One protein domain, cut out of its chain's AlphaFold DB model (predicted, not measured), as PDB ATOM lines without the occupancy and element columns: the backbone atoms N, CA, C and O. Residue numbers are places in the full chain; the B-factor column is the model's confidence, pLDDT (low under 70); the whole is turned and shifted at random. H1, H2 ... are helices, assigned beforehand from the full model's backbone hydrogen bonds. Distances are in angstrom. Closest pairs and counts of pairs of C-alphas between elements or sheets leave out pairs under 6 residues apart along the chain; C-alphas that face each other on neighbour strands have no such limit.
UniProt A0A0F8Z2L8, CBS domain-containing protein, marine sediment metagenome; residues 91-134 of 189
ATOM      1  N   ALA A  91      82.791  91.260   2.909       66.50
ATOM      2  CA  ALA A  91      81.704  92.166   2.544       66.50
ATOM      3  C   ALA A  91      80.618  92.215   3.638       66.50
ATOM      4  O   ALA A  91      79.511  91.705   3.475       66.50
ATOM      5  N   ILE A  92      80.917  92.870   4.760       73.69
ATOM      6  CA  ILE A  92      79.971  93.009   5.881       73.69
ATOM      7  C   ILE A  92      78.901  94.083   5.628       73.69
ATOM      8  O   ILE A  92      77.853  94.093   6.276       73.69
ATOM      9  N   ILE A  93      79.156  95.017   4.703       77.94
ATOM     10  CA  ILE A  93      78.235  96.114   4.389       77.94
ATOM     11  C   ILE A  93      77.106  95.578   3.500       77.94
ATOM     12  O   ILE A  93      77.369  95.123   2.388       77.94
ATOM     13  N   PRO A  94      75.835  95.662   3.930       79.75
ATOM     14  CA  PRO A  94      74.730  95.132   3.154       79.75
ATOM     15  C   PRO A  94      74.551  95.948   1.863       79.75
ATOM     16  O   PRO A  94      74.336  97.164   1.949       79.75
ATOM     17  N   PRO A  95      74.525  95.302   0.681       80.38
ATOM     18  CA  PRO A  95      74.252  95.961  -0.597       80.38
ATOM     19  C   PRO A  95      72.950  96.769  -0.566       80.38
ATOM     20  O   PRO A  95      72.077  96.498   0.261       80.38
ATOM     21  N   ARG A  96      72.764  97.752  -1.454       77.12
ATOM     22  CA  ARG A  96      71.525  98.559  -1.506       77.12
ATOM     23  C   ARG A  96      70.266  97.689  -1.616       77.12
ATOM     24  O   ARG A  96      70.321  96.571  -2.121       77.12
ATOM     25  N   LYS A  97      69.112  98.202  -1.165       74.56
ATOM     26  CA  LYS A  97      67.836  97.451  -1.171       74.56
ATOM     27  C   LYS A  97      67.483  96.914  -2.568       74.56
ATOM     28  O   LYS A  97      66.994  95.795  -2.674       74.56
ATOM     29  N   ASN A  98      67.813  97.674  -3.611       77.69
ATOM     30  CA  ASN A  98      67.520  97.347  -5.007       77.69
ATOM     31  C   ASN A  98      68.708  96.691  -5.739       77.69
ATOM     32  O   ASN A  98      68.741  96.662  -6.969       77.69
ATOM     33  N   ALA A  99      69.709  96.188  -5.008       78.62
ATOM     34  CA  ALA A  99      70.875  95.560  -5.613       78.62
ATOM     35  C   ALA A  99      70.482  94.296  -6.402       78.62
ATOM     36  O   ALA A  99      69.830  93.382  -5.884       78.62
ATOM     37  N   LYS A 100      70.904  94.247  -7.669       81.06
ATOM     38  CA  LYS A 100      70.736  93.092  -8.557       81.06
ATOM     39  C   LYS A 100      71.963  92.176  -8.490       81.06
ATOM     40  O   LYS A 100      73.079  92.664  -8.295       81.06
ATOM     41  N   ILE A 101      71.713  90.873  -8.633       81.12
ATOM     42  CA  ILE A 101      72.743  89.834  -8.783       81.12
ATOM     43  C   ILE A 101      73.369  90.014 -10.165       81.12
ATOM     44  O   ILE A 101      72.627  90.133 -11.141       81.12
ATOM     45  N   LYS A 102      74.700  90.066 -10.237       75.31
ATOM     46  CA  LYS A 102      75.428  90.248 -11.497       75.31
ATOM     47  C   LYS A 102      75.728  88.916 -12.177       75.31
ATOM     48  O   LYS A 102      75.514  88.779 -13.376       75.31
ATOM     49  N   GLN A 103      76.177  87.922 -11.416       75.81
ATOM     50  CA  GLN A 103      76.482  86.587 -11.919       75.81
ATOM     51  C   GLN A 103      75.367  85.611 -11.551       75.81
ATOM     52  O   GLN A 103      75.234  85.165 -10.407       75.81
ATOM     53  N   ASN A 104      74.544  85.281 -12.543       67.69
ATOM     54  CA  ASN A 104      73.487  84.284 -12.409       67.69
ATOM     55  C   ASN A 104      74.075  82.872 -12.256       67.69
ATOM     56  O   ASN A 104      75.197  82.616 -12.676       67.69
ATOM     57  N   GLY A 105      73.296  81.940 -11.694       62.50
ATOM     58  CA  GLY A 105      73.743  80.561 -11.421       62.50
ATOM     59  C   GLY A 105      74.152  79.742 -12.654       62.50
ATOM     60  O   GLY A 105      74.757  78.693 -12.496       62.50
ATOM     61  N   ASN A 106      73.866  80.236 -13.863       67.12
ATOM     62  CA  ASN A 106      74.285  79.626 -15.128       67.12
ATOM     63  C   ASN A 106      75.637  80.165 -15.635       67.12
ATOM     64  O   ASN A 106      76.073  79.793 -16.721       67.12
ATOM     65  N   SER A 107      76.276  81.082 -14.904       65.19
ATOM     66  CA  SER A 107      77.612  81.575 -15.235       65.19
ATOM     67  C   SER A 107      78.662  80.537 -14.848       65.19
ATOM     68  O   SER A 107      78.626  80.003 -13.744       65.19
ATOM     69  N   SER A 108      79.635  80.294 -15.725       65.69
ATOM     70  CA  SER A 108      80.796  79.438 -15.435       65.69
ATOM     71  C   SER A 108      81.804  80.088 -14.473       65.69
ATOM     72  O   SER A 108      82.817  79.479 -14.143       65.69
ATOM     73  N   GLN A 109      81.562  81.334 -14.056       70.44
ATOM     74  CA  GLN A 109      82.422  82.092 -13.147       70.44
ATOM     75  C   GLN A 109      82.035  81.857 -11.680       70.44
ATOM     76  O   GLN A 109      80.862  81.657 -11.365       70.44
ATOM     77  N   LEU A 110      83.022  81.927 -10.778       67.25
ATOM     78  CA  LEU A 110      82.797  81.868  -9.330       67.25
ATOM     79  C   LEU A 110      81.895  83.026  -8.871       67.25
ATOM     80  O   LEU A 110      82.142  84.150  -9.305       67.25
ATOM     81  N   PRO A 111      80.899  82.785  -7.992       70.38
ATOM     82  CA  PRO A 111      79.996  83.824  -7.507       70.38
ATOM     83  C   PRO A 111      80.733  84.986  -6.831       70.38
ATOM     84  O   PRO A 111      81.515  84.777  -5.908       70.38
ATOM     85  N   LEU A 112      80.416  86.223  -7.226       75.12
ATOM     86  CA  LEU A 112      80.937  87.410  -6.539       75.12
ATOM     87  C   LEU A 112      80.491  87.442  -5.060       75.12
ATOM     88  O   LEU A 112      79.296  87.245  -4.793       75.12
ATOM     89  N   PRO A 113      81.364  87.834  -4.109       76.69
ATOM     90  CA  PRO A 113      81.002  87.981  -2.692       76.69
ATOM     91  C   PRO A 113      79.799  88.910  -2.461       76.69
ATOM     92  O   PRO A 113      78.936  88.662  -1.616       76.69
ATOM     93  N   ARG A 114      79.668  89.964  -3.280       78.56
ATOM     94  CA  ARG A 114      78.494  90.857  -3.281       78.56
ATOM     95  C   ARG A 114      77.198  90.114  -3.609       78.56
ATOM     96  O   ARG A 114      76.159  90.397  -3.012       78.56
ATOM     97  N   ASP A 115      77.231  89.202  -4.572       84.31
ATOM     98  CA  ASP A 115      76.047  88.461  -4.997       84.31
ATOM     99  C   ASP A 115      75.666  87.392  -3.969       84.31
ATOM    100  O   ASP A 115      74.478  87.154  -3.748       84.31
ATOM    101  N   GLU A 116      76.643  86.800  -3.279       83.62
ATOM    102  CA  GLU A 116      76.393  85.945  -2.116       83.62
ATOM    103  C   GLU A 116      75.718  86.709  -0.975       83.62
ATOM    104  O   GLU A 116      74.723  86.227  -0.430       83.62
ATOM    105  N   ALA A 117      76.147  87.943  -0.691       83.88
ATOM    106  CA  ALA A 117      75.464  88.815   0.263       83.88
ATOM    107  C   ALA A 117      74.004  89.090  -0.149       83.88
ATOM    108  O   ALA A 117      73.095  89.008   0.678       83.88
ATOM    109  N   ILE A 118      73.737  89.355  -1.436       86.56
ATOM    110  CA  ILE A 118      72.364  89.543  -1.943       86.56
ATOM    111  C   ILE A 118      71.541  88.254  -1.790       86.56
ATOM    112  O   ILE A 118      70.385  88.317  -1.364       86.56
ATOM    113  N   ARG A 119      72.112  87.085  -2.108       87.31
ATOM    114  CA  ARG A 119      71.449  85.778  -1.936       87.31
ATOM    115  C   ARG A 119      71.145  85.491  -0.466       87.31
ATOM    116  O   ARG A 119      70.025  85.088  -0.159       87.31
ATOM    117  N   GLY A 120      72.092  85.758   0.433       87.06
ATOM    118  CA  GLY A 120      71.910  85.642   1.881       87.06
ATOM    119  C   GLY A 120      70.776  86.535   2.379       87.06
ATOM    120  O   GLY A 120      69.831  86.046   2.995       87.06
ATOM    121  N   ILE A 121      70.782  87.819   1.999       87.62
ATOM    122  CA  ILE A 121      69.711  88.771   2.335       87.62
ATOM    123  C   ILE A 121      68.341  88.293   1.837       87.62
ATOM    124  O   ILE A 121      67.349  88.475   2.543       87.62
ATOM    125  N   ARG A 122      68.259  87.692   0.642       89.00
ATOM    126  CA  ARG A 122      67.002  87.138   0.102       89.00
ATOM    127  C   ARG A 122      66.533  85.882   0.844       89.00
ATOM    128  O   ARG A 122      65.331  85.649   0.883       89.00
ATOM    129  N   ARG A 123      67.448  85.096   1.422       89.25
ATOM    130  CA  ARG A 123      67.145  83.851   2.149       89.25
ATOM    131  C   ARG A 123      66.659  84.101   3.577       89.25
ATOM    132  O   ARG A 123      65.623  83.574   3.954       89.25
ATOM    133  N   VAL A 124      67.404  84.884   4.360       90.62
ATOM    134  CA  VAL A 124      67.139  85.083   5.805       90.62
ATOM    135  C   VAL A 124      66.516  86.446   6.126       90.62
ATOM    136  O   VAL A 124      66.126  86.725   7.256       90.62
ATOM    137  N   GLY A 125      66.403  87.322   5.125       87.62
ATOM    138  CA  GLY A 125      65.957  88.700   5.296       87.62
ATOM    139  C   GLY A 125      67.088  89.638   5.731       87.62
ATOM    140  O   GLY A 125      67.998  89.288   6.481       87.62
ATOM    141  N   ARG A 126      67.021  90.900   5.286       85.38
ATOM    142  CA  ARG A 126      68.084  91.908   5.488       85.38
ATOM    143  C   ARG A 126      68.438  92.150   6.960       85.38
ATOM    144  O   ARG A 126      69.584  92.471   7.259       85.38
ATOM    145  N   LYS A 127      67.451  92.077   7.861       83.44
ATOM    146  CA  LYS A 127      67.652  92.310   9.300       83.44
ATOM    147  C   LYS A 127      68.471  91.188   9.932       83.44
ATOM    148  O   LYS A 127      69.391  91.493  10.681       83.44
ATOM    149  N   GLU A 128      68.140  89.939   9.620       87.19
ATOM    150  CA  GLU A 128      68.810  88.775  10.200       87.19
ATOM    151  C   GLU A 128      70.203  88.592   9.601       87.19
ATOM    152  O   GLU A 128      71.174  88.501  10.344       87.19
ATOM    153  N   TRP A 129      70.338  88.763   8.280       87.94
ATOM    154  CA  TRP A 129      71.637  88.742   7.601       87.94
ATOM    155  C   TRP A 129      72.635  89.740   8.213       87.94
ATOM    156  O   TRP A 129      73.777  89.399   8.492       87.94
ATOM    157  N   LYS A 130      72.194  90.975   8.513       83.94
ATOM    158  CA  LYS A 130      73.025  91.996   9.185       83.94
ATOM    159  C   LYS A 130      73.541  91.556  10.562       83.94
ATOM    160  O   LYS A 130      74.577  92.063  10.999       83.94
ATOM    161  N   LYS A 131      72.803  90.707  11.285       82.69
ATOM    162  CA  LYS A 131      73.262  90.174  12.573       82.69
ATOM    163  C   LYS A 131      74.315  89.096  12.354       82.69
ATOM    164  O   LYS A 131      75.359  89.186  12.993       82.69
ATOM    165  N   GLU A 132      74.055  88.165  11.432       84.88
ATOM    166  CA  GLU A 132      74.955  87.060  11.077       84.88
ATOM    167  C   GLU A 132      76.336  87.572  10.648       84.88
ATOM    168  O   GLU A 132      77.342  87.123  11.183       84.88
ATOM    169  N   VAL A 133      76.394  88.592   9.781       82.56
ATOM    170  CA  VAL A 133      77.670  89.173   9.311       82.56
ATOM    171  C   VAL A 133      78.289  90.199  10.272       82.56
ATOM    172  O   VAL A 133      79.199  90.938   9.909       82.56
ATOM    173  N   GLY A 134      77.754  90.350  11.488       78.50
ATOM    174  CA  GLY A 134      78.306  91.277  12.480       78.50
ATOM    175  C   GLY A 134      78.112  92.775  12.179       78.50
ATOM    176  O   GLY A 134      78.601  93.615  12.940       78.50
TER     177      GLY A 134
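What this domain is: This is residues 91 to 134 of the 189 residues of the protein "CBS domain-containing protein" of marine sediment metagenome (UniProt A0A0F8Z2L8). A long looping stretch with no named element, residues 91 to 112, leads into two short helices, H1 and H2, that follow each other as an L with its corner at residue 125. The bend of the loop at residues 105 to 110 sticks out at one end of the domain, and H2 lies at the other end. The printed part has 44 residues with two named helices, H1 then H2, and no named strand; the class is all helix, though under half of the residues, 19 of the 44, are in named elements. The whole is compact, with a radius of gyration of the C-alphas of 10.5 A, yet elongated in outline, spanning 31 by 18 by 16 A.

Where its parts are: The printed part begins at Ala 91, with its C-alpha at (81.704, 92.166, 2.544), and has no named element up to Leu 112. H1 holds residues 113 to 124 and runs 16.5 A from C-alpha 113 at (81.002, 87.981, -2.692) to C-alpha 124. H2 holds residues 126 to 132 and ends with C-alpha 132 at (74.955, 87.060, 11.077).

How they stand to each other: H1 and H2 touch only at the corner by their link, and only just, with 3 pairs of C-alphas within 8 A. The closest C-alphas are those of Ile 121 and Trp 129, 5.6 A apart. H1 touches H2 with residues 120 to 121 alone. Their lines stand only just about perpendicular, at 72 degrees, and their centres are 10.3 A apart. In H1 every O i to N i+4 pair is within hydrogen-bond range; in H2, 2 of 3 are.

The domain as a whole: The two C-alphas farthest apart are those of Ser 108 and Lys 131, 30.9 A. The printed part has no cut. The link from H1 to H2 is tight, with 1 residue. Residues 105 to 110 stand free. The mean pLDDT of the printed part is 79.1, and residue 91, residues 104 to 108 and residue 110 are under 70.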